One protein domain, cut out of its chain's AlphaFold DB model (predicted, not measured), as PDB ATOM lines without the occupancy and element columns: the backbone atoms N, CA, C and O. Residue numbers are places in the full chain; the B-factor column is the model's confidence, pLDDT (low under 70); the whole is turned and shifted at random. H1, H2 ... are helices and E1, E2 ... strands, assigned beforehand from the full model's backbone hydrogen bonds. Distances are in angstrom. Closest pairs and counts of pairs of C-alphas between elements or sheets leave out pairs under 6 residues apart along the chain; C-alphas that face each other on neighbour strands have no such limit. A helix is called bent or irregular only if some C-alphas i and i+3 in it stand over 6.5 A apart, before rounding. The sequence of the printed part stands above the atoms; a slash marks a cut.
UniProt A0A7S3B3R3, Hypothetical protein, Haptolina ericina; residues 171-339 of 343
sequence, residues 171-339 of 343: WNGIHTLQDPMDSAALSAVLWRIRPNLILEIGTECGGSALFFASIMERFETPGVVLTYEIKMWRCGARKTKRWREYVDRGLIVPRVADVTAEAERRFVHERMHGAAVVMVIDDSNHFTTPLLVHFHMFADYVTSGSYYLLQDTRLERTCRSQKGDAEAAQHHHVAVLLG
ATOM      1  N   TRP A 171      22.333 105.496  22.452       89.00
ATOM      2  CA  TRP A 171      21.191 105.563  21.552       89.00
ATOM      3  C   TRP A 171      20.653 104.157  21.294       89.00
ATOM      4  O   TRP A 171      21.379 103.285  20.815       89.00
ATOM      5  N   ASN A 172      19.387 103.903  21.643       90.31
ATOM      6  CA  ASN A 172      18.751 102.582  21.512       90.31
ATOM      7  C   ASN A 172      19.597 101.423  22.088       90.31
ATOM      8  O   ASN A 172      19.681 100.339  21.510       90.31
ATOM      9  N   GLY A 173      20.248 101.668  23.231       85.94
ATOM     10  CA  GLY A 173      21.090 100.689  23.924       85.94
ATOM     11  C   GLY A 173      22.525 100.559  23.397       85.94
ATOM     12  O   GLY A 173      23.281  99.756  23.938       85.94
ATOM     13  N   ILE A 174      22.920 101.340  22.386       87.38
ATOM     14  CA  ILE A 174      24.278 101.362  21.825       87.38
ATOM     15  C   ILE A 174      25.005 102.615  22.294       87.38
ATOM     16  O   ILE A 174      24.463 103.708  22.173       87.38
ATOM     17  N   HIS A 175      26.224 102.463  22.808       84.56
ATOM     18  CA  HIS A 175      27.029 103.592  23.269       84.56
ATOM     19  C   HIS A 175      27.278 104.617  22.159       84.56
ATOM     20  O   HIS A 175      27.534 104.255  21.010       84.56
ATOM     21  N   THR A 176      27.196 105.890  22.527       83.94
ATOM     22  CA  THR A 176      27.535 107.032  21.681       83.94
ATOM     23  C   THR A 176      28.291 108.060  22.509       83.94
ATOM     24  O   THR A 176      27.995 108.250  23.690       83.94
ATOM     25  N   LEU A 177      29.267 108.712  21.883       79.62
ATOM     26  CA  LEU A 177      29.960 109.867  22.451       79.62
ATOM     27  C   LEU A 177      29.254 111.184  22.125       79.62
ATOM     28  O   LEU A 177      29.661 112.226  22.628       79.62
ATOM     29  N   GLN A 178      28.172 111.128  21.344       82.25
ATOM     30  CA  GLN A 178      27.434 112.308  20.947       82.25
ATOM     31  C   GLN A 178      26.857 113.018  22.167       82.25
ATOM     32  O   GLN A 178      26.118 112.425  22.963       82.25
ATOM     33  N   ASP A 179      27.167 114.306  22.284       77.94
ATOM     34  CA  ASP A 179      26.576 115.138  23.316       77.94
ATOM     35  C   ASP A 179      25.044 115.207  23.125       77.94
ATOM     36  O   ASP A 179      24.555 115.261  21.986       77.94
ATOM     37  N   PRO A 180      24.238 115.183  24.202       78.31
ATOM     38  CA  PRO A 180      22.788 115.296  24.084       78.31
ATOM     39  C   PRO A 180      22.326 116.577  23.378       78.31
ATOM     40  O   PRO A 180      21.343 116.539  22.628       78.31
ATOM     41  N   MET A 181      23.033 117.696  23.567       77.50
ATOM     42  CA  MET A 181      22.725 118.954  22.889       77.50
ATOM     43  C   MET A 181      23.042 118.861  21.402       77.50
ATOM     44  O   MET A 181      22.197 119.238  20.587       77.50
ATOM     45  N   ASP A 182      24.188 118.278  21.043       81.00
ATOM     46  CA  ASP A 182      24.546 118.028  19.645       81.00
ATOM     47  C   ASP A 182      23.568 117.049  18.984       81.00
ATOM     48  O   ASP A 182      23.209 117.212  17.821       81.00
ATOM     49  N   SER A 183      23.071 116.058  19.721       87.31
ATOM     50  CA  SER A 183      22.046 115.130  19.231       87.31
ATOM     51  C   SER A 183      20.729 115.858  18.931       87.31
ATOM     52  O   SER A 183      20.150 115.687  17.858       87.31
ATOM     53  N   ALA A 184      20.250 116.717  19.837       86.31
ATOM     54  CA  ALA A 184      19.029 117.500  19.613       86.31
ATOM     55  C   ALA A 184      19.171 118.448  18.407       86.31
ATOM     56  O   ALA A 184      18.301 118.516  17.534       86.31
ATOM     57  N   ALA A 185      20.314 119.124  18.336       84.81
ATOM     58  CA  ALA A 185      20.758 119.945  17.223       84.81
ATOM     59  C   ALA A 185      20.740 119.193  15.885       84.81
ATOM     60  O   ALA A 185      20.037 119.585  14.950       84.81
ATOM     61  N   LEU A 186      21.490 118.094  15.797       91.25
ATOM     62  CA  LEU A 186      21.605 117.286  14.589       91.25
ATOM     63  C   LEU A 186      20.260 116.699  14.182       91.25
ATOM     64  O   LEU A 186      19.968 116.647  12.993       91.25
ATOM     65  N   SER A 187      19.393 116.343  15.131       93.19
ATOM     66  CA  SER A 187      18.045 115.878  14.804       93.19
ATOM     67  C   SER A 187      17.252 116.909  13.996       93.19
ATOM     68  O   SER A 187      16.692 116.573  12.948       93.19
ATOM     69  N   ALA A 188      17.269 118.179  14.416       91.31
ATOM     70  CA  ALA A 188      16.605 119.259  13.688       91.31
ATOM     71  C   ALA A 188      17.229 119.500  12.301       91.31
ATOM     72  O   ALA A 188      16.523 119.740  11.318       91.31
ATOM     73  N   VAL A 189      18.557 119.402  12.206       90.94
ATOM     74  CA  VAL A 189      19.314 119.574  10.957       90.94
ATOM     75  C   VAL A 189      18.987 118.488   9.951       90.94
ATOM     76  O   VAL A 189      18.630 118.800   8.813       90.94
ATOM     77  N   LEU A 190      19.053 117.231  10.381       95.56
ATOM     78  CA  LEU A 190      18.722 116.075   9.560       95.56
ATOM     79  C   LEU A 190      17.277 116.155   9.075       95.56
ATOM     80  O   LEU A 190      17.027 115.931   7.896       95.56
ATOM     81  N   TRP A 191      16.337 116.554   9.937       95.25
ATOM     82  CA  TRP A 191      14.935 116.704   9.544       95.25
ATOM     83  C   TRP A 191      14.708 117.788   8.485       95.25
ATOM     84  O   TRP A 191      13.861 117.624   7.602       95.25
ATOM     85  N   ARG A 192      15.455 118.895   8.575       93.12
ATOM     86  CA  ARG A 192      15.364 120.025   7.643       93.12
ATOM     87  C   ARG A 192      15.982 119.708   6.283       93.12
ATOM     88  O   ARG A 192      15.391 120.049   5.268       93.12
ATOM     89  N   ILE A 193      17.173 119.108   6.271       93.06
ATOM     90  CA  ILE A 193      17.943 118.853   5.039       93.06
ATOM     91  C   ILE A 193      17.492 117.574   4.351       93.06
ATOM     92  O   ILE A 193      17.484 117.503   3.128       93.06
ATOM     93  N   ARG A 194      17.140 116.565   5.150       96.38
ATOM     94  CA  ARG A 194      16.801 115.212   4.707       96.38
ATOM     95  C   ARG A 194      17.870 114.607   3.790       96.38
ATOM     96  O   ARG A 194      17.563 114.268   2.646       96.38
ATOM     97  N   PRO A 195      19.129 114.476   4.262       96.62
ATOM     98  CA  PRO A 195      20.162 113.834   3.464       96.62
ATOM     99  C   PRO A 195      19.741 112.405   3.126       96.62
ATOM    100  O   PRO A 195      19.212 111.691   3.981       96.62
ATOM    101  N   ASN A 196      19.996 111.981   1.891       96.12
ATOM    102  CA  ASN A 196      19.849 110.576   1.521       96.12
ATOM    103  C   ASN A 196      21.165 109.801   1.654       96.12
ATOM    104  O   ASN A 196      21.139 108.572   1.678       96.12
ATOM    105  N   LEU A 197      22.288 110.498   1.845       98.19
ATOM    106  CA  LEU A 197      23.560 109.901   2.230       98.19
ATOM    107  C   LEU A 197      24.269 110.751   3.290       98.19
ATOM    108  O   LEU A 197      24.488 111.947   3.096       98.19
ATOM    109  N   ILE A 198      24.679 110.103   4.378       98.44
ATOM    110  CA  ILE A 198      25.676 110.632   5.313       98.44
ATOM    111  C   ILE A 198      26.955 109.814   5.168       98.44
ATOM    112  O   ILE A 198      26.903 108.588   5.260       98.44
ATOM    113  N   LEU A 199      28.092 110.486   4.986       98.12
ATOM    114  CA  LEU A 199      29.408 109.907   5.255       98.12
ATOM    115  C   LEU A 199      29.835 110.305   6.666       98.12
ATOM    116  O   LEU A 199      30.078 111.480   6.919       98.12
ATOM    117  N   GLU A 200      29.930 109.328   7.559       97.38
ATOM    118  CA  GLU A 200      30.455 109.491   8.914       97.38
ATOM    119  C   GLU A 200      31.884 108.935   8.972       97.38
ATOM    120  O   GLU A 200      32.124 107.771   8.636       97.38
ATOM    121  N   ILE A 201      32.840 109.763   9.390       95.00
ATOM    122  CA  ILE A 201      34.240 109.381   9.592       95.00
ATOM    123  C   ILE A 201      34.498 109.370  11.098       95.00
ATOM    124  O   ILE A 201      34.655 110.428  11.692       95.00
ATOM    125  N   GLY A 202      34.538 108.179  11.696       92.00
ATOM    126  CA  GLY A 202      34.578 107.979  13.148       92.00
ATOM    127  C   GLY A 202      33.349 107.226  13.660       92.00
ATOM    128  O   GLY A 202      32.448 107.818  14.236       92.00
ATOM    129  N   THR A 203      33.277 105.904  13.450       92.38
ATOM    130  CA  THR A 203      32.137 105.104  13.948       92.38
ATOM    131  C   THR A 203      32.154 104.906  15.469       92.38
ATOM    132  O   THR A 203      31.093 104.800  16.083       92.38
ATOM    133  N   GLU A 204      33.336 104.739  16.076       89.31
ATOM    134  CA  GLU A 204      33.497 104.378  17.494       89.31
ATOM    135  C   GLU A 204      32.656 103.131  17.886       89.31
ATOM    136  O   GLU A 204      32.805 102.058  17.280       89.31
ATOM    137  N   CYS A 205      31.756 103.223  18.871       89.00
ATOM    138  CA  CYS A 205      30.836 102.157  19.249       89.00
ATOM    139  C   CYS A 205      29.624 102.072  18.306       89.00
ATOM    140  O   CYS A 205      28.903 101.081  18.379       89.00
ATOM    141  N   GLY A 206      29.380 103.048  17.427       91.31
ATOM    142  CA  GLY A 206      28.309 103.048  16.418       91.31
ATOM    143  C   GLY A 206      26.956 103.604  16.875       91.31
ATOM    144  O   GLY A 206      25.969 103.482  16.149       91.31
ATOM    145  N   GLY A 207      26.860 104.194  18.068       92.19
ATOM    146  CA  GLY A 207      25.604 104.785  18.536       92.19
ATOM    147  C   GLY A 207      25.193 106.044  17.764       92.19
ATOM    148  O   GLY A 207      24.000 106.218  17.526       92.19
ATOM    149  N   SER A 208      26.148 106.865  17.310       93.31
ATOM    150  CA  SER A 208      25.906 108.035  16.442       93.31
ATOM    151  C   SER A 208      25.378 107.616  15.065       93.31
ATOM    152  O   SER A 208      24.312 108.064  14.652       93.31
ATOM    153  N   ALA A 209      26.029 106.645  14.416       96.56
ATOM    154  CA  ALA A 209      25.553 106.051  13.166       96.56
ATOM    155  C   ALA A 209      24.103 105.545  13.277       96.56
ATOM    156  O   ALA A 209      23.274 105.792  12.398       96.56
ATOM    157  N   LEU A 210      23.777 104.853  14.379       96.50
ATOM    158  CA  LEU A 210      22.414 104.388  14.640       96.50
ATOM    159  C   LEU A 210      21.448 105.551  14.898       96.50
ATOM    160  O   LEU A 210      20.300 105.497  14.454       96.50
ATOM    161  N   PHE A 211      21.894 106.588  15.604       96.88
ATOM    162  CA  PHE A 211      21.135 107.815  15.817       96.88
ATOM    163  C   PHE A 211      20.748 108.463  14.487       96.88
ATOM    164  O   PHE A 211      19.551 108.601  14.213       96.88
ATOM    165  N   PHE A 212      21.722 108.727  13.617       98.00
ATOM    166  CA  PHE A 212      21.487 109.302  12.295       98.00
ATOM    167  C   PHE A 212      20.542 108.438  11.456       98.00
ATOM    168  O   PHE A 212      19.503 108.923  10.997       98.00
ATOM    169  N   ALA A 213      20.822 107.137  11.340       98.12
ATOM    170  CA  ALA A 213      20.002 106.223  10.548       98.12
ATOM    171  C   ALA A 213      18.559 106.117  11.073       98.12
ATOM    172  O   ALA A 213      17.618 106.042  10.287       98.12
ATOM    173  N   SER A 214      18.353 106.156  12.395       97.31
ATOM    174  CA  SER A 214      17.013 106.090  13.003       97.31
ATOM    175  C   SER A 214      16.156 107.340  12.781       97.31
ATOM    176  O   SER A 214      14.929 107.281  12.882       97.31
ATOM    177  N   ILE A 215      16.788 108.474  12.481       97.56
ATOM    178  CA  ILE A 215      16.092 109.691  12.061       97.56
ATOM    179  C   ILE A 215      15.829 109.625  10.560       97.56
ATOM    180  O   ILE A 215      14.699 109.842  10.126       97.56
ATOM    181  N   MET A 216      16.854 109.276   9.779       98.12
ATOM    182  CA  MET A 216      16.785 109.225   8.318       98.12
ATOM    183  C   MET A 216      15.819 108.161   7.798       98.12
ATOM    184  O   MET A 216      15.222 108.353   6.744       98.12
ATOM    185  N   GLU A 217      15.592 107.070   8.540       97.38
ATOM    186  CA  GLU A 217      14.598 106.054   8.165       97.38
ATOM    187  C   GLU A 217      13.156 106.581   8.161       97.38
ATOM    188  O   GLU A 217      12.275 105.928   7.608       97.38
ATOM    189  N   ARG A 218      12.905 107.731   8.801       96.50
ATOM    190  CA  ARG A 218      11.576 108.351   8.920       96.50
ATOM    191  C   ARG A 218      11.292 109.362   7.815       96.50
ATOM    192  O   ARG A 218      10.221 109.966   7.807       96.50
ATOM    193  N   PHE A 219      12.255 109.605   6.931       95.44
ATOM    194  CA  PHE A 219      12.043 110.449   5.764       95.44
ATOM    195  C   PHE A 219      11.154 109.734   4.743       95.44
ATOM    196  O   PHE A 219      11.006 108.515   4.777       95.44
ATOM    197  N   GLU A 220      10.586 110.494   3.803       91.19
ATOM    198  CA  GLU A 220       9.795 109.939   2.692       91.19
ATOM    199  C   GLU A 220      10.596 108.910   1.887       91.19
ATOM    200  O   GLU A 220      10.076 107.867   1.502       91.19
ATOM    201  N   THR A 221      11.882 109.195   1.672       90.06
ATOM    202  CA  THR A 221      12.863 108.238   1.162       90.06
ATOM    203  C   THR A 221      13.933 108.032   2.230       90.06
ATOM    204  O   THR A 221      14.649 108.991   2.536       90.06
ATOM    205  N   PRO A 222      14.056 106.819   2.802       93.62
ATOM    206  CA  PRO A 222      15.087 106.524   3.784       93.62
ATOM    207  C   PRO A 222      16.484 106.826   3.245       93.62
ATOM    208  O   PRO A 222      16.852 106.376   2.160       93.62
ATOM    209  N   GLY A 223      17.260 107.584   4.015       96.44
ATOM    210  CA  GLY A 223      18.671 107.801   3.719       96.44
ATOM    211  C   GLY A 223      19.564 106.681   4.260       96.44
ATOM    212  O   GLY A 223      19.137 105.853   5.067       96.44
ATOM    213  N   VAL A 224      20.829 106.697   3.844       98.25
ATOM    214  CA  VAL A 224      21.852 105.723   4.247       98.25
ATOM    215  C   VAL A 224      22.990 106.412   4.996       98.25
ATOM    216  O   VAL A 224      23.465 107.470   4.587       98.25
ATOM    217  N   VAL A 225      23.467 105.781   6.068       98.50
ATOM    218  CA  VAL A 225      24.678 106.188   6.788       98.50
ATOM    219  C   VAL A 225      25.832 105.276   6.387       98.50
ATOM    220  O   VAL A 225      25.859 104.092   6.729       98.50
ATOM    221  N   LEU A 226      26.798 105.823   5.659       98.19
ATOM    222  CA  LEU A 226      28.073 105.185   5.363       98.19
ATOM    223  C   LEU A 226      29.075 105.590   6.445       98.19
ATOM    224  O   LEU A 226      29.515 106.733   6.475       98.19
ATOM    225  N   THR A 227      29.418 104.662   7.333       97.19
ATOM    226  CA  THR A 227      30.247 104.952   8.511       97.19
ATOM    227  C   THR A 227      31.588 104.230   8.453       97.19
ATOM    228  O   THR A 227      31.644 103.034   8.145       97.19
ATOM    229  N   TYR A 228      32.664 104.966   8.728       96.44
ATOM    230  CA  TYR A 228      34.046 104.500   8.660       96.44
ATOM    231  C   TYR A 228      34.744 104.549  10.012       96.44
ATOM    232  O   TYR A 228      34.654 105.520  10.755       96.44
ATOM    233  N   GLU A 229      35.534 103.519  10.280       92.19
ATOM    234  CA  GLU A 229      36.415 103.453  11.435       92.19
ATOM    235  C   GLU A 229      37.683 102.670  11.071       92.19
ATOM    236  O   GLU A 229      37.623 101.659  10.375       92.19
ATOM    237  N   ILE A 230      38.849 103.094  11.554       89.44
ATOM    238  CA  ILE A 230      40.130 102.449  11.229       89.44
ATOM    239  C   ILE A 230      40.333 101.128  11.978       89.44
ATOM    240  O   ILE A 230      41.110 100.277  11.538       89.44
ATOM    241  N   LYS A 231      39.656 100.929  13.115       83.69
ATOM    242  CA  LYS A 231      39.789  99.717  13.936       83.69
ATOM    243  C   LYS A 231      38.499  99.316  14.642       83.69
ATOM    244  O   LYS A 231      37.681 100.130  15.033       83.69
ATOM    245  N   MET A 232      38.344  98.028  14.915       70.25
ATOM    246  CA  MET A 232      37.148  97.549  15.602       70.25
ATOM    247  C   MET A 232      37.225  97.772  17.120       70.25
ATOM    248  O   MET A 232      38.079  97.199  17.801       70.25
ATOM    249  N   TRP A 233      36.292  98.553  17.665       70.50
ATOM    250  CA  TRP A 233      36.171  98.788  19.104       70.50
ATOM    251  C   TRP A 233      35.368  97.691  19.818       70.50
ATOM    252  O   TRP A 233      34.417  97.118  19.278       70.50
ATOM    253  N   ARG A 234      35.740  97.380  21.069       61.66
ATOM    254  CA  ARG A 234      35.114  96.298  21.862       61.66
ATOM    255  C   ARG A 234      33.656  96.580  22.235       61.66
ATOM    256  O   ARG A 234      32.883  95.624  22.343       61.66
ATOM    257  N   CYS A 235      33.303  97.853  22.387       68.75
ATOM    258  CA  CYS A 235      31.951  98.344  22.662       68.75
ATOM    259  C   CYS A 235      31.031  98.364  21.424       68.75
ATOM    260  O   CYS A 235      29.880  98.779  21.522       68.75
ATOM    261  N   GLY A 236      31.535  97.928  20.261       67.31
ATOM    262  CA  GLY A 236      30.889  98.122  18.969       67.31
ATOM    263  C   GLY A 236      29.476  97.544  18.850       67.31
ATOM    264  O   GLY A 236      29.215  96.374  19.152       67.31
ATOM    265  N   ALA A 237      28.600  98.357  18.267       79.88
ATOM    266  CA  ALA A 237      27.210  98.103  17.913       79.88
ATOM    267  C   ALA A 237      26.970  96.778  17.184       79.88
ATOM    268  O   ALA A 237      25.895  96.194  17.313       79.88
ATOM    269  N   ARG A 238      27.981  96.279  16.458       77.81
ATOM    270  CA  ARG A 238      27.943  95.080  15.601       77.81
ATOM    271  C   ARG A 238      27.370  93.831  16.274       77.81
ATOM    272  O   ARG A 238      26.809  92.980  15.590       77.81
ATOM    273  N   LYS A 239      27.493  93.711  17.599       82.44
ATOM    274  CA  LYS A 239      26.975  92.564  18.370       82.44
ATOM    275  C   LYS A 239      25.481  92.667  18.688       82.44
ATOM    276  O   LYS A 239      24.860  91.678  19.071       82.44
ATOM    277  N   THR A 240      24.892  93.848  18.551       88.44
ATOM    278  CA  THR A 240      23.499  94.094  18.928       88.44
ATOM    279  C   THR A 240      22.541  93.667  17.817       88.44
ATOM    280  O   THR A 240      22.854  93.743  16.626       88.44
ATOM    281  N   LYS A 241      21.340  93.213  18.196       93.06
ATOM    282  CA  LYS A 241      20.268  92.916  17.233       93.06
ATOM    283  C   LYS A 241      19.866  94.173  16.457       93.06
ATOM    284  O   LYS A 241      19.683  94.096  15.249       93.06
ATOM    285  N   ARG A 242      19.774  95.316  17.150       93.00
ATOM    286  CA  ARG A 242      19.327  96.578  16.556       93.00
ATOM    287  C   ARG A 242      20.272  97.057  15.460       93.00
ATOM    288  O   ARG A 242      19.806  97.398  14.387       93.00
ATOM    289  N   TRP A 243      21.583  97.014  15.681       94.44
ATOM    290  CA  TRP A 243      22.548  97.356  14.635       94.44
ATOM    291  C   TRP A 243      22.416  96.469  13.397       94.44
ATOM    292  O   TRP A 243      22.347  96.983  12.285       94.44
ATOM    293  N   ARG A 244      22.355  95.143  13.591       94.62
ATOM    294  CA  ARG A 244      22.208  94.190  12.480       94.62
ATOM    295  C   ARG A 244      20.962  94.479  11.656       94.62
ATOM    296  O   ARG A 244      21.060  94.517  10.446       94.62
ATOM    297  N   GLU A 245      19.844  94.805  12.299       96.12
ATOM    298  CA  GLU A 245      18.607  95.183  11.608       96.12
ATOM    299  C   GLU A 245      18.789  96.378  10.652       96.12
ATOM    300  O   GLU A 245      18.319  96.325   9.518       96.12
ATOM    301  N   TYR A 246      19.485  97.445  11.067       97.50
ATOM    302  CA  TYR A 246      19.739  98.595  10.183       97.50
ATOM    303  C   TYR A 246      20.731  98.268   9.066       97.50
ATOM    304  O   TYR A 246      20.584  98.783   7.959       97.50
ATOM    305  N   VAL A 247      21.721  97.413   9.336       96.94
ATOM    306  CA  VAL A 247      22.670  96.953   8.313       96.94
ATOM    307  C   VAL A 247      21.976  96.064   7.281       96.94
ATOM    308  O   VAL A 247      22.129  96.298   6.086       96.94
ATOM    309  N   ASP A 248      21.162  95.105   7.721       97.38
ATOM    310  CA  ASP A 248      20.434  94.170   6.853       97.38
ATOM    311  C   ASP A 248      19.418  94.906   5.963       97.38
ATOM    312  O   ASP A 248      19.197  94.529   4.814       97.38
ATOM    313  N   ARG A 249      18.836  96.003   6.468       97.38
ATOM    314  CA  ARG A 249      17.958  96.910   5.706       97.38
ATOM    315  C   ARG A 249      18.717  97.889   4.799       97.38
ATOM    316  O   ARG A 249      18.077  98.659   4.091       97.38
ATOM    317  N   GLY A 250      20.049  97.902   4.840       97.25
ATOM    318  CA  GLY A 250      20.885  98.806   4.047       97.25
ATOM    319  C   GLY A 250      20.889 100.265   4.514       97.25
ATOM    320  O   GLY A 250      21.371 101.125   3.788       97.25
ATOM    321  N   LEU A 251      20.377 100.558   5.715       97.94
ATOM    322  CA  LEU A 251      20.338 101.914   6.281       97.94
ATOM    323  C   LEU A 251      21.672 102.334   6.904       97.94
ATOM    324  O   LEU A 251      21.961 103.523   7.008       97.94
ATOM    325  N   ILE A 252      22.487 101.362   7.323       98.12
ATOM    326  CA  ILE A 252      23.855 101.580   7.795       98.12
ATOM    327  C   ILE A 252      24.794 100.697   6.981       98.12
ATOM    328  O   ILE A 252      24.607  99.483   6.899       98.12
ATOM    329  N   VAL A 253      25.849 101.293   6.434       97.56
ATOM    330  CA  VAL A 253      26.921 100.600   5.719       97.56
ATOM    331  C   VAL A 253      28.223 100.814   6.492       97.56
ATOM    332  O   VAL A 253      28.867 101.846   6.322       97.56
ATOM    333  N   PRO A 254      28.625  99.877   7.369       95.88
ATOM    334  CA  PRO A 254      29.780 100.093   8.228       95.88
ATOM    335  C   PRO A 254      31.068  99.507   7.646       95.88
ATOM    336  O   PRO A 254      31.155  98.313   7.331       95.88
ATOM    337  N   ARG A 255      32.120 100.321   7.591       95.62
ATOM    338  CA  ARG A 255      33.434  99.987   7.031       95.62
ATOM    339  C   ARG A 255      34.504 100.053   8.120       95.62
ATOM    340  O   ARG A 255      34.584 101.028   8.853       95.62
ATOM    341  N   VAL A 256      35.312  98.994   8.237       93.75
ATOM    342  CA  VAL A 256      36.525  99.020   9.073       93.75
ATOM    343  C   VAL A 256      37.721  99.197   8.149       93.75
ATOM    344  O   VAL A 256      38.244  98.211   7.632       93.75
ATOM    345  N   ALA A 257      38.057 100.448   7.853       94.31
ATOM    346  CA  ALA A 257      39.111 100.830   6.927       94.31
ATOM    347  C   ALA A 257      39.467 102.314   7.101       94.31
ATOM    348  O   ALA A 257      38.675 103.104   7.612       94.31
ATOM    349  N   ASP A 258      40.643 102.691   6.609       93.69
ATOM    350  CA  ASP A 258      40.972 104.091   6.363       93.69
ATOM    351  C   ASP A 258      40.170 104.582   5.148       93.69
ATOM    352  O   ASP A 258      40.341 104.073   4.038       93.69
ATOM    353  N   VAL A 259      39.292 105.566   5.359       94.88
ATOM    354  CA  VAL A 259      38.451 106.158   4.305       94.88
ATOM    355  C   VAL A 259      39.288 106.807   3.194       94.88
ATOM    356  O   VAL A 259      38.836 106.942   2.057       94.88
ATOM    357  N   THR A 260      40.540 107.166   3.494       93.75
ATOM    358  CA  THR A 260      41.478 107.731   2.527       93.75
ATOM    359  C   THR A 260      42.148 106.668   1.660       93.75
ATOM    360  O   THR A 260      42.804 107.030   0.688       93.75
ATOM    361  N   ALA A 261      41.992 105.369   1.929       95.50
ATOM    362  CA  ALA A 261      42.548 104.323   1.072       95.50
ATOM    363  C   ALA A 261      41.892 104.336  -0.322       95.50
ATOM    364  O   ALA A 261      40.683 104.492  -0.441       95.50
ATOM    365  N   GLU A 262      42.668 104.114  -1.391       94.44
ATOM    366  CA  GLU A 262      42.189 104.223  -2.785       94.44
ATOM    367  C   GLU A 262      40.905 103.424  -3.060       94.44
ATOM    368  O   GLU A 262      39.967 103.935  -3.669       94.44
ATOM    369  N   ALA A 263      40.830 102.180  -2.581       95.62
ATOM    370  CA  ALA A 263      39.645 101.348  -2.765       95.62
ATOM    371  C   ALA A 263      38.402 101.930  -2.067       95.62
ATOM    372  O   ALA A 263      37.316 101.910  -2.645       95.62
ATOM    373  N   GLU A 264      38.569 102.484  -0.866       96.44
ATOM    374  CA  GLU A 264      37.478 103.084  -0.096       96.44
ATOM    375  C   GLU A 264      37.065 104.438  -0.678       96.44
ATOM    376  O   GLU A 264      35.873 104.706  -0.800       96.44
ATOM    377  N   ARG A 265      38.016 105.249  -1.158       94.12
ATOM    378  CA  ARG A 265      37.706 106.500  -1.865       94.12
ATOM    379  C   ARG A 265      36.838 106.260  -3.093       94.12
ATOM    380  O   ARG A 265      35.854 106.969  -3.275       94.12
ATOM    381  N   ARG A 266      37.162 105.250  -3.910       94.31
ATOM    382  CA  ARG A 266      36.327 104.879  -5.068       94.31
ATOM    383  C   ARG A 266      34.932 104.439  -4.633       94.31
ATOM    384  O   ARG A 266      33.943 104.901  -5.189       94.31
ATOM    385  N   PHE A 267      34.849 103.621  -3.586       96.00
ATOM    386  CA  PHE A 267      33.579 103.152  -3.034       96.00
ATOM    387  C   PHE A 267      32.688 104.288  -2.497       96.00
ATOM    388  O   PHE A 267      31.466 104.257  -2.681       96.00
ATOM    389  N   VAL A 268      33.288 105.278  -1.829       95.88
ATOM    390  CA  VAL A 268      32.613 106.491  -1.343       95.88
ATOM    391  C   VAL A 268      32.173 107.360  -2.522       95.88
ATOM    392  O   VAL A 268      31.008 107.747  -2.581       95.88
ATOM    393  N   HIS A 269      33.065 107.602  -3.486       94.19
ATOM    394  CA  HIS A 269      32.801 108.394  -4.690       94.19
ATOM    395  C   HIS A 269      31.590 107.869  -5.474       94.19
ATOM    396  O   HIS A 269      30.670 108.630  -5.774       94.19
ATOM    397  N   GLU A 270      31.540 106.561  -5.739       93.94
ATOM    398  CA  GLU A 270      30.423 105.921  -6.447       93.94
ATOM    399  C   GLU A 270      29.076 106.139  -5.739       93.94
ATOM    400  O   GLU A 270      28.060 106.384  -6.388       93.94
ATOM    401  N   ARG A 271      29.056 106.097  -4.401       94.44
ATOM    402  CA  ARG A 271      27.834 106.320  -3.609       94.44
ATOM    403  C   ARG A 271      27.427 107.780  -3.553       94.44
ATOM    404  O   ARG A 271      26.241 108.077  -3.660       94.44
ATOM    405  N   MET A 272      28.394 108.674  -3.384       91.81
ATOM    406  CA  MET A 272      28.140 110.108  -3.297       91.81
ATOM    407  C   MET A 272      27.602 110.669  -4.613       91.81
ATOM    408  O   MET A 272      26.671 111.464  -4.582       91.81
ATOM    409  N   HIS A 273      28.093 110.200  -5.763       88.00
ATOM    410  CA  HIS A 273      27.554 110.608  -7.065       88.00
ATOM    411  C   HIS A 273      26.133 110.105  -7.343       88.00
ATOM    412  O   HIS A 273      25.411 110.728  -8.118       88.00
ATOM    413  N   GLY A 274      25.727 108.992  -6.729       86.88
ATOM    414  CA  GLY A 274      24.358 108.481  -6.817       86.88
ATOM    415  C   GLY A 274      23.384 109.128  -5.826       86.88
ATOM    416  O   GLY A 274      22.182 108.880  -5.906       86.88
ATOM    417  N   ALA A 275      23.883 109.927  -4.881       92.56
ATOM    418  CA  ALA A 275      23.088 110.558  -3.840       92.56
ATOM    419  C   ALA A 275      22.599 111.948  -4.275       92.56
ATOM    420  O   ALA A 275      23.263 112.673  -5.008       92.56
ATOM    421  N   ALA A 276      21.412 112.324  -3.800       93.31
ATOM    422  CA  ALA A 276      20.776 113.594  -4.162       93.31
ATOM    423  C   ALA A 276      21.104 114.694  -3.151       93.31
ATOM    424  O   ALA A 276      21.211 115.860  -3.520       93.31
ATOM    425  N   VAL A 277      21.252 114.315  -1.878       95.12
ATOM    426  CA  VAL A 277      21.619 115.208  -0.784       95.12
ATOM    427  C   VAL A 277      22.641 114.494   0.092       95.12
ATOM    428  O   VAL A 277      22.318 113.526   0.787       95.12
ATOM    429  N   VAL A 278      23.874 114.988   0.043       96.00
ATOM    430  CA  VAL A 278      25.030 114.408   0.730       96.00
ATOM    431  C   VAL A 278      25.431 115.307   1.884       96.00
ATOM    432  O   VAL A 278      25.602 116.516   1.720       96.00
ATOM    433  N   MET A 279      25.605 114.712   3.055       96.00
ATOM    434  CA  MET A 279      26.172 115.354   4.237       96.00
ATOM    435  C   MET A 279      27.413 114.575   4.677       96.00
ATOM    436  O   MET A 279      27.449 113.348   4.579       96.00
ATOM    437  N   VAL A 280      28.431 115.282   5.164       96.38
ATOM    438  CA  VAL A 280      29.629 114.661   5.748       96.38
ATOM    439  C   VAL A 280      29.700 115.035   7.220       96.38
ATOM    440  O   VAL A 280      29.497 116.198   7.563       96.38
ATOM    441  N   ILE A 281      29.981 114.054   8.069       95.00
ATOM    442  CA  ILE A 281      30.245 114.210   9.498       95.00
ATOM    443  C   ILE A 281      31.630 113.614   9.759       95.00
ATOM    444  O   ILE A 281      31.825 112.412   9.596       95.00
ATOM    445  N   ASP A 282      32.603 114.448  10.110       92.31
ATOM    446  CA  ASP A 282      33.953 114.024  10.490       92.31
ATOM    447  C   ASP A 282      34.125 114.198  12.003       92.31
ATOM    448  O   ASP A 282      34.219 115.317  12.522       92.31
ATOM    449  N   ASP A 283      34.126 113.051  12.679       86.44
ATOM    450  CA  ASP A 283      34.261 112.860  14.122       86.44
ATOM    451  C   ASP A 283      35.453 111.927  14.422       86.44
ATOM    452  O   ASP A 283      35.360 110.928  15.135       86.44
ATOM    453  N   SER A 284      36.568 112.164  13.719       81.88
ATOM    454  CA  SER A 284      37.720 111.262  13.713       81.88
ATOM    455  C   SER A 284      38.735 111.550  14.835       81.88
ATOM    456  O   SER A 284      38.422 111.540  16.014       81.88
ATOM    457  N   ASN A 285      40.024 111.721  14.519       71.81
ATOM    458  CA  ASN A 285      41.077 111.899  15.535       71.81
ATOM    459  C   ASN A 285      41.388 113.377  15.842       71.81
ATOM    460  O   ASN A 285      42.299 113.668  16.628       71.81
ATOM    461  N   HIS A 286      40.640 114.294  15.216       70.62
ATOM    462  CA  HIS A 286      40.695 115.751  15.391       70.62
ATOM    463  C   HIS A 286      42.125 116.316  15.378       70.62
ATOM    464  O   HIS A 286      42.456 117.273  16.086       70.62
ATOM    465  N   PHE A 287      43.021 115.689  14.611       67.88
ATOM    466  CA  PHE A 287      44.316 116.260  14.269       67.88
ATOM    467  C   PHE A 287      44.180 117.009  12.947       67.88
ATOM    468  O   PHE A 287      43.574 116.509  12.001       67.88
ATOM    469  N   THR A 288      44.789 118.194  12.871       66.31
ATOM    470  CA  THR A 288      44.681 119.087  11.712       66.31
ATOM    471  C   THR A 288      45.047 118.387  10.404       66.31
ATOM    472  O   THR A 288      44.341 118.533   9.413       66.31
ATOM    473  N   THR A 289      46.117 117.584  10.394       69.62
ATOM    474  CA  THR A 289      46.592 116.932   9.166       69.62
ATOM    475  C   THR A 289      45.591 115.909   8.601       69.62
ATOM    476  O   THR A 289      45.200 116.084   7.449       69.62
ATOM    477  N   PRO A 290      45.127 114.881   9.347       75.81
ATOM    478  CA  PRO A 290      44.056 113.996   8.872       75.81
ATOM    479  C   PRO A 290      42.770 114.732   8.478       75.81
ATOM    480  O   PRO A 290      42.211 114.456   7.421       75.81
ATOM    481  N   LEU A 291      42.351 115.720   9.272       79.88
ATOM    482  CA  LEU A 291      41.129 116.488   9.030       79.88
ATOM    483  C   LEU A 291      41.177 117.265   7.708       79.88
ATOM    484  O   LEU A 291      40.235 117.211   6.923       79.88
ATOM    485  N   LEU A 292      42.294 117.937   7.407       81.25
ATOM    486  CA  LEU A 292      42.465 118.626   6.124       81.25
ATOM    487  C   LEU A 292      42.465 117.651   4.942       81.25
ATOM    488  O   LEU A 292      41.960 117.990   3.872       81.25
ATOM    489  N   VAL A 293      43.005 116.443   5.123       86.88
ATOM    490  CA  VAL A 293      42.972 115.399   4.090       86.88
ATOM    491  C   VAL A 293      41.534 114.961   3.818       86.88
ATOM    492  O   VAL A 293      41.117 114.980   2.662       86.88
ATOM    493  N   HIS A 294      40.759 114.620   4.851       89.25
ATOM    494  CA  HIS A 294      39.350 114.252   4.688       89.25
ATOM    495  C   HIS A 294      38.545 115.387   4.057       89.25
ATOM    496  O   HIS A 294      37.765 115.159   3.133       89.25
ATOM    497  N   PHE A 295      38.759 116.613   4.533       88.06
ATOM    498  CA  PHE A 295      38.071 117.789   4.034       88.06
ATOM    499  C   PHE A 295      38.324 117.982   2.534       88.06
ATOM    500  O   PHE A 295      37.376 118.020   1.753       88.06
ATOM    501  N   HIS A 296      39.587 118.005   2.102       87.31
ATOM    502  CA  HIS A 296      39.922 118.136   0.682       87.31
ATOM    503  C   HIS A 296      39.442 116.965  -0.178       87.31
ATOM    504  O   HIS A 296      39.225 117.146  -1.372       87.31
ATOM    505  N   MET A 297      39.291 115.773   0.398       90.44
ATOM    506  CA  MET A 297      38.783 114.615  -0.332       90.44
ATOM    507  C   MET A 297      37.268 114.641  -0.507       90.44
ATOM    508  O   MET A 297      36.793 114.201  -1.551       90.44
ATOM    509  N   PHE A 298      36.516 115.102   0.499       92.69
ATOM    510  CA  PHE A 298      35.071 114.867   0.551       92.69
ATOM    511  C   PHE A 298      34.194 116.121   0.511       92.69
ATOM    512  O   PHE A 298      32.991 115.993   0.282       92.69
ATOM    513  N   ALA A 299      34.752 117.321   0.698       90.31
ATOM    514  CA  ALA A 299      33.972 118.562   0.712       90.31
ATOM    515  C   ALA A 299      33.216 118.813  -0.602       90.31
ATOM    516  O   ALA A 299      32.064 119.238  -0.556       90.31
ATOM    517  N   ASP A 300      33.811 118.474  -1.747       88.69
ATOM    518  CA  ASP A 300      33.211 118.700  -3.071       88.69
ATOM    519  C   ASP A 300      31.974 117.827  -3.344       88.69
ATOM    520  O   ASP A 300      31.192 118.131  -4.243       88.69
ATOM    521  N   TYR A 301      31.763 116.757  -2.570       90.75
ATOM    522  CA  TYR A 301      30.548 115.945  -2.673       90.75
ATOM    523  C   TYR A 301      29.399 116.479  -1.824       90.75
ATOM    524  O   TYR A 301      28.266 116.037  -2.008       90.75
ATOM    525  N   VAL A 302      29.659 117.391  -0.881       92.56
ATOM    526  CA  VAL A 302      28.603 117.967  -0.046       92.56
ATOM    527  C   VAL A 302      27.700 118.813  -0.927       92.56
ATOM    528  O   VAL A 302      28.112 119.815  -1.508       92.56
ATOM    529  N   THR A 303      26.439 118.410  -1.007       91.19
ATOM    530  CA  THR A 303      25.469 119.079  -1.867       91.19
ATOM    531  C   THR A 303      25.135 120.468  -1.338       91.19
ATOM    532  O   THR A 303      25.093 120.701  -0.128       91.19
ATOM    533  N   SER A 304      24.820 121.384  -2.248       87.25
ATOM    534  CA  SER A 304      24.267 122.700  -1.931       87.25
ATOM    535  C   SER A 304      23.138 122.642  -0.894       87.25
ATOM    536  O   SER A 304      22.276 121.764  -0.951       87.25
ATOM    537  N   GLY A 305      23.158 123.549   0.087       84.25
ATOM    538  CA  GLY A 305      22.234 123.540   1.232       84.25
ATOM    539  C   GLY A 305      22.465 122.450   2.299       84.25
ATOM    540  O   GLY A 305      21.784 122.462   3.327       84.25
ATOM    541  N   SER A 306      23.425 121.541   2.092       90.25
ATOM    542  CA  SER A 306      23.890 120.549   3.072       90.25
ATOM    543  C   SER A 306      25.192 120.997   3.754       90.25
ATOM    544  O   SER A 306      25.676 122.115   3.544       90.25
ATOM    545  N   TYR A 307      25.752 120.134   4.604       88.81
ATOM    546  CA  TYR A 307      26.865 120.471   5.485       88.81
ATOM    547  C   TYR A 307      28.018 119.471   5.424       88.81
ATOM    548  O   TYR A 307      27.815 118.255   5.414       88.81
ATOM    549  N   TYR A 308      29.234 120.017   5.462       91.56
ATOM    550  CA  TYR A 308      30.393 119.328   6.011       91.56
ATOM    551  C   TYR A 308      30.491 119.700   7.489       91.56
ATOM    552  O   TYR A 308      30.595 120.885   7.829       91.56
ATOM    553  N   LEU A 309      30.415 118.702   8.356       89.81
ATOM    554  CA  LEU A 309      30.269 118.868   9.787       89.81
ATOM    555  C   LEU A 309      31.499 118.308  10.507       89.81
ATOM    556  O   LEU A 309      31.759 117.114  10.446       89.81
ATOM    557  N   LEU A 310      32.254 119.182  11.164       85.38
ATOM    558  CA  LEU A 310      33.431 118.844  11.966       85.38
ATOM    559  C   LEU A 310      33.049 118.826  13.441       85.38
ATOM    560  O   LEU A 310      32.647 119.869  13.954       85.38
ATOM    561  N   GLN A 311      33.192 117.691  14.115       80.56
ATOM    562  CA  GLN A 311      32.863 117.560  15.537       80.56
ATOM    563  C   GLN A 311      34.076 117.800  16.450       80.56
ATOM    564  O   GLN A 311      35.210 117.963  15.985       80.56
ATOM    565  N   ASP A 312      33.816 117.888  17.758       71.31
ATOM    566  CA  ASP A 312      34.819 117.999  18.825       71.31
ATOM    567  C   ASP A 312      35.758 119.215  18.740       71.31
ATOM    568  O   ASP A 312      36.847 119.252  19.324       71.31
ATOM    569  N   THR A 313      35.304 120.309  18.126       63.56
ATOM    570  CA  THR A 313      36.051 121.585  18.116       63.56
ATOM    571  C   THR A 313      36.233 122.180  19.526       63.56
ATOM    572  O   THR A 313      37.033 123.092  19.731       63.56
ATOM    573  N   ARG A 314      35.552 121.626  20.542       60.94
ATOM    574  CA  ARG A 314      35.737 121.944  21.968       60.94
ATOM    575  C   ARG A 314      37.060 121.437  22.552       60.94
ATOM    576  O   ARG A 314      37.490 121.983  23.572       60.94
ATOM    577  N   LEU A 315      37.712 120.434  21.954       55.41
ATOM    578  CA  LEU A 315      38.919 119.801  22.515       55.41
ATOM    579  C   LEU A 315      40.057 120.795  22.816       55.41
ATOM    580  O   LEU A 315      40.895 120.537  23.679       55.41
ATOM    581  N   GLU A 316      40.053 121.974  22.193       54.50
ATOM    582  CA  GLU A 316      40.947 123.088  22.524       54.50
ATOM    583  C   GLU A 316      40.856 123.531  24.008       54.50
ATOM    584  O   GLU A 316      41.859 123.920  24.612       54.50
ATOM    585  N   ARG A 317      39.674 123.445  24.640       46.84
ATOM    586  CA  ARG A 317      39.453 123.865  26.041       46.84
ATOM    587  C   ARG A 317      39.887 122.819  27.065       46.84
ATOM    588  O   ARG A 317      40.379 123.182  28.132       46.84
ATOM    589  N   THR A 318      39.699 121.540  26.756       44.44
ATOM    590  CA  THR A 318      39.943 120.414  27.674       44.44
ATOM    591  C   THR A 318      41.359 119.853  27.560       44.44
ATOM    592  O   THR A 318      41.904 119.364  28.550       44.44
ATOM    593  N   CYS A 319      41.997 119.956  26.390       45.50
ATOM    594  CA  CYS A 319      43.287 119.329  26.102       45.50
ATOM    595  C   CYS A 319      44.455 120.332  26.040       45.50
ATOM    596  O   CYS A 319      45.282 120.271  25.133       45.50
ATOM    597  N   ARG A 320      44.590 121.228  27.029       37.59
ATOM    598  CA  ARG A 320      45.728 122.176  27.095       37.59
ATOM    599  C   ARG A 320      47.107 121.526  27.307       37.59
ATOM    600  O   ARG A 320      48.112 122.207  27.149       37.59
ATOM    601  N   SER A 321      47.192 120.242  27.671       37.06
ATOM    602  CA  SER A 321      48.458 119.599  28.075       37.06
ATOM    603  C   SER A 321      49.046 118.582  27.086       37.06
ATOM    604  O   SER A 321      50.105 118.032  27.382       37.06
ATOM    605  N   GLN A 322      48.418 118.311  25.932       37.28
ATOM    606  CA  GLN A 322      48.875 117.224  25.039       37.28
ATOM    607  C   GLN A 322      49.149 117.590  23.578       37.28
ATOM    608  O   GLN A 322      49.740 116.775  22.871       37.28
ATOM    609  N   LYS A 323      48.779 118.778  23.093       39.12
ATOM    610  CA  LYS A 323      48.980 119.132  21.680       39.12
ATOM    611  C   LYS A 323      49.727 120.460  21.581       39.12
ATOM    612  O   LYS A 323      49.146 121.518  21.772       39.12
ATOM    613  N   GLY A 324      51.036 120.382  21.333       32.00
ATOM    614  CA  GLY A 324      51.825 121.542  20.925       32.00
ATOM    615  C   GLY A 324      51.336 122.051  19.569       32.00
ATOM    616  O   GLY A 324      51.146 121.250  18.657       32.00
ATOM    617  N   ASP A 325      51.110 123.358  19.485       33.50
ATOM    618  CA  ASP A 325      51.002 124.180  18.273       33.50
ATOM    619  C   ASP A 325      50.127 123.647  17.122       33.50
ATOM    620  O   ASP A 325      50.415 123.892  15.952       33.50
ATOM    621  N   ALA A 326      49.037 122.940  17.423       37.03
ATOM    622  CA  ALA A 326      47.997 122.662  16.439       37.03
ATOM    623  C   ALA A 326      46.852 123.658  16.649       37.03
ATOM    624  O   ALA A 326      46.009 123.455  17.523       37.03
ATOM    625  N   GLU A 327      46.833 124.731  15.853       38.69
ATOM    626  CA  GLU A 327      45.637 125.545  15.609       38.69
ATOM    627  C   GLU A 327      44.558 124.632  15.001       38.69
ATOM    628  O   GLU A 327      44.425 124.485  13.786       38.69
ATOM    629  N   ALA A 328      43.823 123.925  15.858       35.53
ATOM    630  CA  ALA A 328      42.531 123.372  15.495       35.53
ATOM    631  C   ALA A 328      41.569 124.548  15.294       35.53
ATOM    632  O   ALA A 328      41.689 125.569  15.971       35.53
ATOM    633  N   ALA A 329      40.653 124.416  14.333       35.00
ATOM    634  CA  ALA A 329      39.684 125.445  13.983       35.00
ATOM    635  C   ALA A 329      39.031 126.024  15.246       35.00
ATOM    636  O   ALA A 329      38.311 125.333  15.966       35.00
ATOM    637  N   GLN A 330      39.318 127.296  15.515       32.72
ATOM    638  CA  GLN A 330      38.704 128.015  16.614       32.72
ATOM    639  C   GLN A 330      37.198 128.083  16.350       32.72
ATOM    640  O   GLN A 330      36.781 128.436  15.247       32.72
ATOM    641  N   HIS A 331      36.423 127.790  17.398       32.12
ATOM    642  CA  HIS A 331      34.981 128.015  17.579       32.12
ATOM    643  C   HIS A 331      34.090 126.756  17.626       32.12
ATOM    644  O   HIS A 331      33.992 126.006  16.665       32.12
ATOM    645  N   HIS A 332      33.410 126.643  18.782       35.53
ATOM    646  CA  HIS A 332      32.200 125.895  19.183       35.53
ATOM    647  C   HIS A 332      31.916 124.517  18.575       35.53
ATOM    648  O   HIS A 332      31.877 124.416  17.360       35.53
ATOM    649  N   HIS A 333      31.602 123.549  19.462       45.00
ATOM    650  CA  HIS A 333      31.129 122.143  19.351       45.00
ATOM    651  C   HIS A 333      31.154 121.458  17.977       45.00
ATOM    652  O   HIS A 333      31.629 120.332  17.852       45.00
ATOM    653  N   VAL A 334      30.665 122.143  16.952       45.16
ATOM    654  CA  VAL A 334      30.621 121.699  15.578       45.16
ATOM    655  C   VAL A 334      31.032 122.844  14.634       45.16
ATOM    656  O   VAL A 334      30.327 123.855  14.543       45.16
ATOM    657  N   ALA A 335      32.115 122.681  13.867       52.47
ATOM    658  CA  ALA A 335      32.409 123.579  12.747       52.47
ATOM    659  C   ALA A 335      31.629 123.127  11.507       52.47
ATOM    660  O   ALA A 335      31.700 121.978  11.076       52.47
ATOM    661  N   VAL A 336      30.842 124.047  10.950       56.56
ATOM    662  CA  VAL A 336      29.918 123.754   9.858       56.56
ATOM    663  C   VAL A 336      30.272 124.564   8.633       56.56
ATOM    664  O   VAL A 336      30.278 125.797   8.670       56.56
ATOM    665  N   LEU A 337      30.500 123.856   7.535       57.59
ATOM    666  CA  LEU A 337      30.896 124.455   6.280       57.59
ATOM    667  C   LEU A 337      29.835 124.161   5.206       57.59
ATOM    668  O   LEU A 337      29.405 123.019   5.030       57.59
ATOM    669  N   LEU A 338      29.358 125.222   4.547       53.50
ATOM    670  CA  LEU A 338      28.218 125.200   3.625       53.50
ATOM    671  C   LEU A 338      28.658 124.826   2.205       53.50
ATOM    672  O   LEU A 338      29.555 125.474   1.663       53.50
ATOM    673  N   GLY A 339      27.958 123.876   1.574       44.81
ATOM    674  CA  GLY A 339      28.219 123.438   0.191       44.81
ATOM    675  C   GLY A 339      28.252 124.574  -0.848       44.81
ATOM    676  O   GLY A 339      29.021 124.530  -1.800       44.81
TER     677      GLY A 339
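This is residues 171 to 339 of the 343 residues of the protein "Hypothetical protein" of Haptolina ericina (UniProt A0A7S3B3R3). A twisted sheet of six strands makes the core, with H1 and H2 packed over one face and H4 and H5 over the other; H3 sits by the E3 edge, and residues 317 to 322, of which 317 and 318 belong to H6, stick out. The 169 printed residues have six named helices and six named strands, in the order H1 E1 H2 E2 H3 E3 H4 E4 H5 E5 H6 E6. The mixed sheet runs E3 E2 E1 E4 E5 E6, with E6 alone antiparallel to its neighbour, and the class is mixed, helices and strands. The whole is compact, with a radius of gyration of the C-alphas of 15.3 A and spans of 45 by 34 by 33 A.

H1, residues 180 to 193, begins at C-alpha (22.788, 115.296, 24.084) and is 20.0 A long. E1 is 197 to 201, 13.0 A; H2 207 to 216, 14.2 A; E2 224 to 229, 16.4 A; H3 241 to 248, 10.5 A; E3 252 to 256, 13.0 A. H4 is 262 to 273, 16.5 A; E4 278 to 282, 13.2 A; H5 288 to 301, 20.4 A; E5 307 to 311, 12.1 A; H6 315 to 318, 5.3 A. E6, 334 to 338, 12.7 A, ends at C-alpha (28.218, 125.200, 3.625). H5 is irregular: C-alphas 297 and 300 are 7.4 A apart.

Parallel neighbours have N and O within hydrogen-bond range: N 253 and O 225 for E3 and E2, 2.8 A; N 200 and O 226 for E2 and E1, 2.8 A; N 201 and O 281 for E1 and E4, 2.8 A; N 309 and O 280 for E4 and E5, 2.8 A. E5 and E6 are antiparallel, with N 310 and O 335 at 2.9 A. E1, H2, E2, then E2, H3, E3, and E4, H5, E5 are strand-helix-strand units, parallel neighbour strands with a helix between; E3, H4, E4 is a split one, with E2 and E1 between its strands. These four crossovers are right-handed. In three layers, helices on both faces, H1 and H2 are opposite H4 and H5. H2 is over E2 at a height of 9.1 A over the sheet, H5 over E4 and E5 at 8.9 A. H1, with residues 187 to 191 alone, touches H2, closest at C-alphas 187 and 215, 7.0 A. H3 only grazes the sheet; H6 is not on it. Every O i to N i+4 pair is within hydrogen-bond range in H1 to H4, 8 of 10 in H5; H6 is too short for one.

The C-alphas farthest apart, Glu 220 and Gly 324, are 47.3 A apart. The printed part has no cut; the links E2 to H3 and H6 to E6 are long. Mean pLDDT of the printed part is 82.6, and residues 234 to 236, 287 to 289 and 313 to 339 are under 70.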